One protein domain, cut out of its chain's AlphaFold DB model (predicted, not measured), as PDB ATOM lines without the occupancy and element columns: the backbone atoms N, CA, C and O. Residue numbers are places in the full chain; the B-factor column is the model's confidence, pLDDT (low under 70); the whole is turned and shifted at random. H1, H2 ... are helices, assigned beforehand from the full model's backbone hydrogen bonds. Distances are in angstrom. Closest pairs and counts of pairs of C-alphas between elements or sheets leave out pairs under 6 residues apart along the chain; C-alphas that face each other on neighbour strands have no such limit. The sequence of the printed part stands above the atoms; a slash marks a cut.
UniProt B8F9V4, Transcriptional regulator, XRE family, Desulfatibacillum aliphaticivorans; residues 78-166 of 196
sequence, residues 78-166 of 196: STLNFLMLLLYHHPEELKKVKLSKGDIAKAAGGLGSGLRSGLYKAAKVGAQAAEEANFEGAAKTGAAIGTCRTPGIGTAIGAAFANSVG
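What this domain is: This is residues 78 to 166 of the 196 residues of the protein "Transcriptional regulator, XRE family" of Desulfatibacillum aliphaticivorans (UniProt B8F9V4). Two helical hairpins pack together: the longest helix, H4, folds back along H3 to make one, and H4 packs on H5 of the other, H5 and H6. H1 crosses H6 near its first residues, and the short H2 packs on H6 as well. The printed part has 89 residues, with six named helices in the order H1 to H6 and no named strand; the class is all helix. It is compact, with a radius of gyration of the C-alphas of 11.9 A, and rounded, spanning 33 by 26 by 24 A.

Where its parts are: H4, residues 116 to 132, is 24.6 A long and begins at C-alpha 116 (94.599, 263.387, 211.299). H3, residues 101 to 111, is 15.8 A long. H5, residues 138 to 147, measures 14.3 A; H6, residues 153 to 165, measures 18.4 A and ends at C-alpha 165 (112.397, 242.725, 215.321). H1, residues 78 to 88, is 15.3 A long from C-alpha 78 (97.149, 246.474, 223.596), and H2, residues 91 to 94, is 5.4 A.

How they stand to each other: Helix packing is part aligned, part crossed. H4 touches H3 in a hairpin at a shallow tilt of 24 degrees, opposite ways; C-alphas 110 and 118 are closest, 4.1 A. H4 touches H5 at a steep tilt of 46 degrees, opposite ways, closest at C-alphas 123 and 144, 4.3 A. H6, the hub, touches H5 in a hairpin at a shallow tilt of 28 degrees, opposite ways, closest at C-alphas 142 and 158, 4.2 A. With residues 154 to 157 alone, H6 touches H1, about perpendicular at 86 degrees; C-alphas 83 and 157 are closest, 7.0 A. H2 touches H6, closest at C-alphas 94 and 156, 6.2 A. H3 and H6 are apart. Every O i to N i+4 pair is within hydrogen-bond range in H1, H4, H5 and H6, and 6 of 7 in H3; H2 is too short for such a pair.

The domain as a whole: The C-alphas farthest apart, of His 89 and Ser 117, are 34.8 A apart. The printed part has no cut and no long link, and residues 112 to 117 stand free. Mean pLDDT of the printed part is 71.3; 41 residues are under 70, among them 84 to 114.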
ATOM      1  N   SER A  78      96.988 247.675 222.772       82.00
ATOM      2  CA  SER A  78      97.149 246.474 223.596       82.00
ATOM      3  C   SER A  78      98.599 245.975 223.588       82.00
ATOM      4  O   SER A  78      99.171 245.712 224.648       82.00
ATOM      5  N   THR A  79      99.234 245.965 222.412       80.56
ATOM      6  CA  THR A  79     100.658 245.650 222.243       80.56
ATOM      7  C   THR A  79     101.533 246.639 223.011       80.56
ATOM      8  O   THR A  79     102.468 246.234 223.705       80.56
ATOM      9  N   LEU A  80     101.216 247.938 222.934       76.31
ATOM     10  CA  LEU A  80     101.959 248.971 223.652       76.31
ATOM     11  C   LEU A  80     101.886 248.773 225.168       76.31
ATOM     12  O   LEU A  80     102.919 248.817 225.833       76.31
ATOM     13  N   ASN A  81     100.690 248.522 225.704       77.06
ATOM     14  CA  ASN A  81     100.496 248.274 227.131       77.06
ATOM     15  C   ASN A  81     101.268 247.039 227.601       77.06
ATOM     16  O   ASN A  81     101.915 247.083 228.645       77.06
ATOM     17  N   PHE A  82     101.248 245.960 226.816       76.12
ATOM     18  CA  PHE A  82     102.003 244.750 227.127       76.12
ATOM     19  C   PHE A  82     103.516 245.007 227.162       76.12
ATOM     20  O   PHE A  82     104.189 244.621 228.116       76.12
ATOM     21  N   LEU A  83     104.061 245.717 226.171       72.50
ATOM     22  CA  LEU A  83     105.483 246.070 226.171       72.50
ATOM     23  C   LEU A  83     105.847 247.053 227.283       72.50
ATOM     24  O   LEU A  83     106.930 246.952 227.848       72.50
ATOM     25  N   MET A  84     104.951 247.977 227.628       67.75
ATOM     26  CA  MET A  84     105.137 248.878 228.760       67.75
ATOM     27  C   MET A  84     105.237 248.099 230.073       67.75
ATOM     28  O   MET A  84     106.136 248.376 230.860       67.75
ATOM     29  N   LEU A  85     104.374 247.099 230.286       66.81
ATOM     30  CA  LEU A  85     104.451 246.185 231.430       66.81
ATOM     31  C   LEU A  85     105.790 245.440 231.465       66.81
ATOM     32  O   LEU A  85     106.464 245.448 232.491       66.81
ATOM     33  N   LEU A  86     106.217 244.858 230.341       64.88
ATOM     34  CA  LEU A  86     107.505 244.160 230.260       64.88
ATOM     35  C   LEU A  86     108.695 245.090 230.551       64.88
ATOM     36  O   LEU A  86     109.608 244.720 231.283       64.88
ATOM     37  N   LEU A  87     108.681 246.312 230.020       63.47
ATOM     38  CA  LEU A  87     109.771 247.278 230.184       63.47
ATOM     39  C   LEU A  87     109.762 247.985 231.542       63.47
ATOM     40  O   LEU A  87     110.817 248.424 231.994       63.47
ATOM     41  N   TYR A  88     108.619 248.047 232.231       64.12
ATOM     42  CA  TYR A  88     108.550 248.498 233.625       64.12
ATOM     43  C   TYR A  88     109.424 247.625 234.539       64.12
ATOM     44  O   TYR A  88     110.033 248.122 235.484       64.12
ATOM     45  N   HIS A  89     109.565 246.341 234.202       59.97
ATOM     46  CA  HIS A  89     110.468 245.414 234.882       59.97
ATOM     47  C   HIS A  89     111.921 245.451 234.354       59.97
ATOM     48  O   HIS A  89     112.798 244.835 234.955       59.97
ATOM     49  N   HIS A  90     112.211 246.215 233.288       57.72
ATOM     50  CA  HIS A  90     113.540 246.345 232.661       57.72
ATOM     51  C   HIS A  90     113.886 247.809 232.285       57.72
ATOM     52  O   HIS A  90     114.056 248.138 231.106       57.72
ATOM     53  N   PRO A  91     114.042 248.717 233.270       61.12
ATOM     54  CA  PRO A  91     114.162 250.162 233.034       61.12
ATOM     55  C   PRO A  91     115.424 250.598 232.265       61.12
ATOM     56  O   PRO A  91     115.452 251.697 231.712       61.12
ATOM     57  N   GLU A  92     116.468 249.767 232.204       60.44
ATOM     58  CA  GLU A  92     117.723 250.099 231.510       60.44
ATOM     59  C   GLU A  92     117.562 250.212 229.985       60.44
ATOM     60  O   GLU A  92     118.271 250.989 229.347       60.44
ATOM     61  N   GLU A  93     116.592 249.509 229.391       55.50
ATOM     62  CA  GLU A  93     116.291 249.625 227.958       55.50
ATOM     63  C   GLU A  93     115.624 250.967 227.615       55.50
ATOM     64  O   GLU A  93     115.900 251.553 226.568       55.50
ATOM     65  N   LEU A  94     114.814 251.518 228.528       56.19
ATOM     66  CA  LEU A  94     114.161 252.820 228.347       56.19
ATOM     67  C   LEU A  94     115.158 253.983 228.416       56.19
ATOM     68  O   LEU A  94     115.008 254.968 227.694       56.19
ATOM     69  N   LYS A  95     116.207 253.866 229.240       57.97
ATOM     70  CA  LYS A  95     117.235 254.912 229.398       57.97
ATOM     71  C   LYS A  95     118.088 255.130 228.145       57.97
ATOM     72  O   LYS A  95     118.709 256.186 228.016       57.97
ATOM     73  N   LYS A  96     118.120 254.161 227.222       57.97
ATOM     74  CA  LYS A  96     118.836 254.280 225.940       57.97
ATOM     75  C   LYS A  96     118.164 255.275 224.993       57.97
ATOM     76  O   LYS A  96     118.834 255.834 224.132       57.97
ATOM     77  N   VAL A  97     116.867 255.533 225.169       57.75
ATOM     78  CA  VAL A  97     116.120 256.499 224.360       57.75
ATOM     79  C   VAL A  97     116.033 257.822 225.116       57.75
ATOM     80  O   VAL A  97     115.219 257.997 226.022       57.75
ATOM     81  N   LYS A  98     116.889 258.778 224.750       61.50
ATOM     82  CA  LYS A  98     116.862 260.129 225.322       61.50
ATOM     83  C   LYS A  98     115.837 260.980 224.573       61.50
ATOM     84  O   LYS A  98     116.020 261.266 223.399       61.50
ATOM     85  N   LEU A  99     114.773 261.393 225.259       63.78
ATOM     86  CA  LEU A  99     113.736 262.282 224.723       63.78
ATOM     87  C   LEU A  99     113.731 263.589 225.511       63.78
ATOM     88  O   LEU A  99     113.693 263.562 226.745       63.78
ATOM     89  N   SER A 100     113.751 264.738 224.830       64.12
ATOM     90  CA  SER A 100     113.655 266.022 225.525       64.12
ATOM     91  C   SER A 100     112.211 266.301 225.963       64.12
ATOM     92  O   SER A 100     111.242 265.904 225.310       64.12
ATOM     93  N   LYS A 101     112.037 267.051 227.062       63.03
ATOM     94  CA  LYS A 101     110.710 267.529 227.500       63.03
ATOM     95  C   LYS A 101     110.006 268.354 226.411       63.03
ATOM     96  O   LYS A 101     108.780 268.324 226.323       63.03
ATOM     97  N   GLY A 102     110.775 269.061 225.576       59.41
ATOM     98  CA  GLY A 102     110.257 269.848 224.458       59.41
ATOM     99  C   GLY A 102     109.639 268.980 223.362       59.41
ATOM    100  O   GLY A 102     108.573 269.320 222.851       59.41
ATOM    101  N   ASP A 103     110.244 267.836 223.045       60.62
ATOM    102  CA  ASP A 103     109.743 266.931 222.000       60.62
ATOM    103  C   ASP A 103     108.479 266.210 222.452       60.62
ATOM    104  O   ASP A 103     107.515 266.093 221.695       60.62
ATOM    105  N   ILE A 104     108.423 265.827 223.730       61.91
ATOM    106  CA  ILE A 104     107.221 265.251 224.339       61.91
ATOM    107  C   ILE A 104     106.060 266.255 224.274       61.91
ATOM    108  O   ILE A 104     104.965 265.897 223.842       61.91
ATOM    109  N   ALA A 105     106.301 267.521 224.633       61.66
ATOM    110  CA  ALA A 105     105.279 268.566 224.593       61.66
ATOM    111  C   ALA A 105     104.795 268.864 223.160       61.66
ATOM    112  O   ALA A 105     103.590 268.972 222.925       61.66
ATOM    113  N   LYS A 106     105.709 268.936 222.182       66.81
ATOM    114  CA  LYS A 106     105.367 269.130 220.760       66.81
ATOM    115  C   LYS A 106     104.533 267.969 220.211       66.81
ATOM    116  O   LYS A 106     103.540 268.200 219.519       66.81
ATOM    117  N   ALA A 107     104.912 266.732 220.528       64.56
ATOM    118  CA  ALA A 107     104.169 265.545 220.119       64.56
ATOM    119  C   ALA A 107     102.773 265.486 220.766       64.56
ATOM    120  O   ALA A 107     101.788 265.232 220.071       64.56
ATOM    121  N   ALA A 108     102.668 265.788 222.065       63.28
ATOM    122  CA  ALA A 108     101.398 265.821 222.790       63.28
ATOM    123  C   ALA A 108     100.448 266.914 222.266       63.28
ATOM    124  O   ALA A 108      99.263 266.651 222.050       63.28
ATOM    125  N   GLY A 109     100.968 268.111 221.970       64.69
ATOM    126  CA  GLY A 109     100.182 269.213 221.406       64.69
ATOM    127  C   GLY A 109      99.570 268.895 220.036       64.69
ATOM    128  O   GLY A 109      98.479 269.367 219.722       64.69
ATOM    129  N   GLY A 110     100.219 268.044 219.230       66.44
ATOM    130  CA  GLY A 110      99.650 267.554 217.971       66.44
ATOM    131  C   GLY A 110      98.407 266.683 218.180       66.44
ATOM    132  O   GLY A 110      97.408 266.849 217.475       66.44
ATOM    133  N   LEU A 111      98.440 265.789 219.169       68.94
ATOM    134  CA  LEU A 111      97.369 264.821 219.435       68.94
ATOM    135  C   LEU A 111      96.123 265.447 220.071       68.94
ATOM    136  O   LEU A 111      95.019 264.991 219.784       68.94
ATOM    137  N   GLY A 112      96.276 266.519 220.857       58.38
ATOM    138  CA  GLY A 112      95.163 267.181 221.558       58.38
ATOM    139  C   GLY A 112      94.042 267.711 220.650       58.38
ATOM    140  O   GLY A 112      92.939 267.958 221.122       58.38
ATOM    141  N   SER A 113      94.294 267.846 219.344       64.06
ATOM    142  CA  SER A 113      93.292 268.274 218.357       64.06
ATOM    143  C   SER A 113      92.359 267.160 217.859       64.06
ATOM    144  O   SER A 113      91.365 267.461 217.207       64.06
ATOM    145  N   GLY A 114      92.696 265.879 218.066       62.34
ATOM    146  CA  GLY A 114      91.953 264.733 217.512       62.34
ATOM    147  C   GLY A 114      91.981 264.608 215.975       62.34
ATOM    148  O   GLY A 114      91.451 263.650 215.415       62.34
ATOM    149  N   LEU A 115      92.615 265.549 215.267       73.12
ATOM    150  CA  LEU A 115      92.663 265.591 213.806       73.12
ATOM    151  C   LEU A 115      93.777 264.694 213.247       73.12
ATOM    152  O   LEU A 115      94.874 264.603 213.803       73.12
ATOM    153  N   ARG A 116      93.558 264.126 212.049       74.19
ATOM    154  CA  ARG A 116      94.599 263.387 211.299       74.19
ATOM    155  C   ARG A 116      95.869 264.216 211.077       74.19
ATOM    156  O   ARG A 116      96.970 263.677 211.100       74.19
ATOM    157  N   SER A 117      95.732 265.527 210.882       74.75
ATOM    158  CA  SER A 117      96.869 266.445 210.750       74.75
ATOM    159  C   SER A 117      97.696 266.539 212.036       74.75
ATOM    160  O   SER A 117      98.922 266.617 211.969       74.75
ATOM    161  N   GLY A 118      97.043 266.477 213.196       76.38
ATOM    162  CA  GLY A 118      97.675 266.419 214.510       76.38
ATOM    163  C   GLY A 118      98.470 265.133 214.726       76.38
ATOM    164  O   GLY A 118      99.635 265.178 215.123       76.38
ATOM    165  N   LEU A 119      97.885 263.994 214.343       79.12
ATOM    166  CA  LEU A 119      98.548 262.687 214.368       79.12
ATOM    167  C   LEU A 119      99.845 262.679 213.546       79.12
ATOM    168  O   LEU A 119     100.869 262.178 214.000       79.12
ATOM    169  N   TYR A 120      99.822 263.265 212.346       83.81
ATOM    170  CA  TYR A 120     101.004 263.317 211.481       83.81
ATOM    171  C   TYR A 120     102.105 264.224 212.029       83.81
ATOM    172  O   TYR A 120     103.283 263.924 211.841       83.81
ATOM    173  N   LYS A 121     101.747 265.311 212.723       81.69
ATOM    174  CA  LYS A 121     102.729 266.142 213.432       81.69
ATOM    175  C   LYS A 121     103.408 265.338 214.539       81.69
ATOM    176  O   LYS A 121     104.632 265.322 214.595       81.69
ATOM    177  N   ALA A 122     102.634 264.609 215.345       81.25
ATOM    178  CA  ALA A 122     103.173 263.748 216.398       81.25
ATOM    179  C   ALA A 122     104.098 262.650 215.837       81.25
ATOM    180  O   ALA A 122     105.196 262.461 216.353       81.25
ATOM    181  N   ALA A 123     103.707 261.995 214.738       83.19
ATOM    182  CA  ALA A 123     104.532 260.996 214.053       83.19
ATOM    183  C   ALA A 123     105.907 261.545 213.646       83.19
ATOM    184  O   ALA A 123     106.925 260.892 213.859       83.19
ATOM    185  N   LYS A 124     105.938 262.756 213.070       83.94
ATOM    186  CA  LYS A 124     107.188 263.404 212.649       83.94
ATOM    187  C   LYS A 124     108.094 263.735 213.828       83.94
ATOM    188  O   LYS A 124     109.291 263.507 213.730       83.94
ATOM    189  N   VAL A 125     107.525 264.215 214.935       82.25
ATOM    190  CA  VAL A 125     108.293 264.480 216.161       82.25
ATOM    191  C   VAL A 125     108.900 263.186 216.708       82.25
ATOM    192  O   VAL A 125     110.075 263.167 217.051       82.25
ATOM    193  N   GLY A 126     108.137 262.090 216.728       78.06
ATOM    194  CA  GLY A 126     108.642 260.775 217.133       78.06
ATOM    195  C   GLY A 126     109.784 260.261 216.260       78.06
ATOM    196  O   GLY A 126     110.798 259.798 216.773       78.06
ATOM    197  N   ALA A 127     109.626 260.376 214.940       80.44
ATOM    198  CA  ALA A 127     110.648 260.000 213.969       80.44
ATOM    199  C   ALA A 127     111.937 260.817 214.140       80.44
ATOM    200  O   ALA A 127     113.019 260.243 214.195       80.44
ATOM    201  N   GLN A 128     111.810 262.140 214.280       80.50
ATOM    202  CA  GLN A 128     112.943 263.036 214.503       80.50
ATOM    203  C   GLN A 128     113.665 262.709 215.815       80.50
ATOM    204  O   GLN A 128     114.887 262.637 215.845       80.50
ATOM    205  N   ALA A 129     112.920 262.436 216.885       72.12
ATOM    206  CA  ALA A 129     113.508 262.072 218.167       72.12
ATOM    207  C   ALA A 129     114.300 260.749 218.108       72.12
ATOM    208  O   ALA A 129     115.277 260.580 218.835       72.12
ATOM    209  N   ALA A 130     113.906 259.809 217.240       72.19
ATOM    210  CA  ALA A 130     114.692 258.603 216.980       72.19
ATOM    211  C   ALA A 130     115.983 258.916 216.210       72.19
ATOM    212  O   ALA A 130     117.044 258.427 216.593       72.19
ATOM    213  N   GLU A 131     115.904 259.763 215.178       72.69
ATOM    214  CA  GLU A 131     117.070 260.205 214.400       72.69
ATOM    215  C   GLU A 131     118.095 260.937 215.284       72.69
ATOM    216  O   GLU A 131     119.278 260.612 215.249       72.69
ATOM    217  N   GLU A 132     117.649 261.854 216.148       67.19
ATOM    218  CA  GLU A 132     118.507 262.584 217.098       67.19
ATOM    219  C   GLU A 132     119.178 261.666 218.133       67.19
ATOM    220  O   GLU A 132     120.257 261.969 218.645       67.19
ATOM    221  N   ALA A 133     118.566 260.518 218.424       63.12
ATOM    222  CA  ALA A 133     119.133 259.480 219.278       63.12
ATOM    223  C   ALA A 133     120.003 258.463 218.503       63.12
ATOM    224  O   ALA A 133     120.359 257.424 219.059       63.12
ATOM    225  N   ASN A 134     120.379 258.768 217.251       62.44
ATOM    226  CA  ASN A 134     121.155 257.920 216.333       62.44
ATOM    227  C   ASN A 134     120.494 256.572 216.012       62.44
ATOM    228  O   ASN A 134     121.172 255.580 215.735       62.44
ATOM    229  N   PHE A 135     119.165 256.516 216.053       63.16
ATOM    230  CA  PHE A 135     118.429 255.352 215.597       63.16
ATOM    231  C   PHE A 135     118.002 255.529 214.134       63.16
ATOM    232  O   PHE A 135     117.171 256.376 213.812       63.16
ATOM    233  N   GLU A 136     118.539 254.693 213.244       58.59
ATOM    234  CA  GLU A 136     118.213 254.695 211.812       58.59
ATOM    235  C   GLU A 136     117.228 253.572 211.432       58.59
ATOM    236  O   GLU A 136     116.966 252.640 212.197       58.59
ATOM    237  N   GLY A 137     116.656 253.654 210.225       71.00
ATOM    238  CA  GLY A 137     115.838 252.584 209.645       71.00
ATOM    239  C   GLY A 137     114.569 252.260 210.443       71.00
ATOM    240  O   GLY A 137     113.689 253.106 210.613       71.00
ATOM    241  N   ALA A 138     114.458 251.019 210.931       71.38
ATOM    242  CA  ALA A 138     113.256 250.491 211.587       71.38
ATOM    243  C   ALA A 138     112.828 251.285 212.822       71.38
ATOM    244  O   ALA A 138     111.630 251.488 213.055       71.38
ATOM    245  N   ALA A 139     113.796 251.778 213.590       77.06
ATOM    246  CA  ALA A 139     113.543 252.520 214.812       77.06
ATOM    247  C   ALA A 139     112.816 253.845 214.579       77.06
ATOM    248  O   ALA A 139     111.982 254.223 215.399       77.06
ATOM    249  N   LYS A 140     113.046 254.504 213.438       83.12
ATOM    250  CA  LYS A 140     112.318 255.717 213.042       83.12
ATOM    251  C   LYS A 140     110.821 255.444 212.898       83.12
ATOM    252  O   LYS A 140     109.989 256.158 213.461       83.12
ATOM    253  N   THR A 141     110.476 254.382 212.171       83.81
ATOM    254  CA  THR A 141     109.082 253.962 211.970       83.81
ATOM    255  C   THR A 141     108.447 253.527 213.290       83.81
ATOM    256  O   THR A 141     107.314 253.908 213.583       83.81
ATOM    257  N   GLY A 142     109.183 252.779 214.116       84.50
ATOM    258  CA  GLY A 142     108.699 252.353 215.425       84.50
ATOM    259  C   GLY A 142     108.449 253.505 216.385       84.50
ATOM    260  O   GLY A 142     107.372 253.577 216.979       84.50
ATOM    261  N   ALA A 143     109.379 254.450 216.474       85.00
ATOM    262  CA  ALA A 143     109.224 255.656 217.270       85.00
ATOM    263  C   ALA A 143     107.986 256.449 216.844       85.00
ATOM    264  O   ALA A 143     107.151 256.760 217.687       85.00
ATOM    265  N   ALA A 144     107.798 256.688 215.542       86.81
ATOM    266  CA  ALA A 144     106.625 257.392 215.023       86.81
ATOM    267  C   ALA A 144     105.299 256.708 215.410       86.81
ATOM    268  O   ALA A 144     104.372 257.367 215.889       86.81
ATOM    269  N   ILE A 145     105.215 255.381 215.246       86.75
ATOM    270  CA  ILE A 145     104.047 254.564 215.620       86.75
ATOM    271  C   ILE A 145     103.761 254.659 217.123       86.75
ATOM    272  O   ILE A 145     102.601 254.802 217.524       86.75
ATOM    273  N   GLY A 146     104.806 254.596 217.948       83.19
ATOM    274  CA  GLY A 146     104.709 254.679 219.399       83.19
ATOM    275  C   GLY A 146     104.323 256.071 219.905       83.19
ATOM    276  O   GLY A 146     103.429 256.201 220.743       83.19
ATOM    277  N   THR A 147     104.906 257.132 219.342       83.75
ATOM    278  CA  THR A 147     104.583 258.529 219.679       83.75
ATOM    279  C   THR A 147     103.126 258.867 219.391       83.75
ATOM    280  O   THR A 147     102.488 259.568 220.170       83.75
ATOM    281  N   CYS A 148     102.568 258.344 218.297       83.62
ATOM    282  CA  CYS A 148     101.160 258.518 217.934       83.62
ATOM    283  C   CYS A 148     100.158 257.883 218.912       83.62
ATOM    284  O   CYS A 148      98.948 258.056 218.736       83.62
ATOM    285  N   ARG A 149     100.637 257.095 219.876       85.25
ATOM    286  CA  ARG A 149      99.836 256.488 220.942       85.25
ATOM    287  C   ARG A 149     100.124 257.182 222.261       85.25
ATOM    288  O   ARG A 149      99.223 257.742 222.874       85.25
ATOM    289  N   THR A 150     101.397 257.217 222.646       78.50
ATOM    290  CA  THR A 150     101.829 257.822 223.905       78.50
ATOM    291  C   THR A 150     103.172 258.520 223.699       78.50
ATOM    292  O   THR A 150     104.216 257.865 223.730       78.50
ATOM    293  N   PRO A 151     103.186 259.846 223.469       78.75
ATOM    294  CA  PRO A 151     104.425 260.610 223.397       78.75
ATOM    295  C   PRO A 151     105.317 260.391 224.621       78.75
ATOM    296  O   PRO A 151     104.829 260.257 225.742       78.75
ATOM    297  N   GLY A 152     106.632 260.359 224.413       74.38
ATOM    298  CA  GLY A 152     107.572 259.979 225.464       74.38
ATOM    299  C   GLY A 152     107.756 258.468 225.484       74.38
ATOM    300  O   GLY A 152     108.456 257.919 224.635       74.38
ATOM    301  N   ILE A 153     107.112 257.782 226.429       69.69
ATOM    302  CA  ILE A 153     107.363 256.353 226.650       69.69
ATOM    303  C   ILE A 153     107.021 255.490 225.428       69.69
ATOM    304  O   ILE A 153     107.794 254.605 225.079       69.69
ATOM    305  N   GLY A 154     105.942 255.794 224.701       72.25
ATOM    306  CA  GLY A 154     105.590 255.070 223.480       72.25
ATOM    307  C   GLY A 154     106.630 255.242 222.377       72.25
ATOM    308  O   GLY A 154     106.945 254.271 221.695       72.25
ATOM    309  N   THR A 155     107.231 256.429 222.247       79.50
ATOM    310  CA  THR A 155     108.356 256.670 221.328       79.50
ATOM    311  C   THR A 155     109.517 255.717 221.625       79.50
ATOM    312  O   THR A 155     110.036 255.074 220.715       79.50
ATOM    313  N   ALA A 156     109.888 255.589 222.905       73.19
ATOM    314  CA  ALA A 156     110.985 254.729 223.334       73.19
ATOM    315  C   ALA A 156     110.691 253.243 223.098       73.19
ATOM    316  O   ALA A 156     111.515 252.537 222.517       73.19
ATOM    317  N   ILE A 157     109.493 252.789 223.476       75.25
ATOM    318  CA  ILE A 157     109.054 251.403 223.273       75.25
ATOM    319  C   ILE A 157     109.038 251.059 221.783       75.25
ATOM    320  O   ILE A 157     109.566 250.025 221.378       75.25
ATOM    321  N   GLY A 158     108.456 251.933 220.961       78.88
ATOM    322  CA  GLY A 158     108.354 251.724 219.524       78.88
ATOM    323  C   GLY A 158     109.722 251.622 218.851       78.88
ATOM    324  O   GLY A 158     109.939 250.714 218.049       78.88
ATOM    325  N   ALA A 159     110.661 252.506 219.207       77.50
ATOM    326  CA  ALA A 159     112.031 252.465 218.699       77.50
ATOM    327  C   ALA A 159     112.759 251.172 219.105       77.50
ATOM    328  O   ALA A 159     113.346 250.492 218.261       77.50
ATOM    329  N   ALA A 160     112.684 250.808 220.390       73.56
ATOM    330  CA  ALA A 160     113.340 249.621 220.926       73.56
ATOM    331  C   ALA A 160     112.785 248.330 220.307       73.56
ATOM    332  O   ALA A 160     113.547 247.468 219.861       73.56
ATOM    333  N   PHE A 161     111.457 248.212 220.217       77.88
ATOM    334  CA  PHE A 161     110.809 247.057 219.609       77.88
ATOM    335  C   PHE A 161     111.198 246.927 218.131       77.88
ATOM    336  O   PHE A 161     111.650 245.861 217.721       77.88
ATOM    337  N   ALA A 162     111.154 248.011 217.353       76.06
ATOM    338  CA  ALA A 162     111.535 247.972 215.941       76.06
ATOM    339  C   ALA A 162     113.005 247.566 215.712       76.06
ATOM    340  O   ALA A 162     113.281 246.809 214.784       76.06
ATOM    341  N   ASN A 163     113.929 247.983 216.584       69.69
ATOM    342  CA  ASN A 163     115.320 247.508 216.561       69.69
ATOM    343  C   ASN A 163     115.464 246.022 216.910       69.69
ATOM    344  O   ASN A 163     116.404 245.369 216.464       69.69
ATOM    345  N   SER A 164     114.546 245.488 217.713       67.56
ATOM    346  CA  SER A 164     114.592 244.101 218.188       67.56
ATOM    347  C   SER A 164     114.009 243.115 217.173       67.56
ATOM    348  O   SER A 164     114.391 241.947 217.164       67.56
ATOM    349  N   VAL A 165     113.097 243.572 216.305       67.31
ATOM    350  CA  VAL A 165     112.397 242.725 215.321       67.31
ATOM    351  C   VAL A 165     112.630 243.129 213.861       67.31
ATOM    352  O   VAL A 165     111.912 242.654 212.982       67.31
ATOM    353  N   GLY A 166     113.606 244.001 213.587       58.53
ATOM    354  CA  GLY A 166     113.922 244.486 212.241       58.53
ATOM    355  C   GLY A 166     114.209 243.361 211.229       58.53
ATOM    356  O   GLY A 166     114.684 242.286 211.612       58.53
TER     357      GLY A 166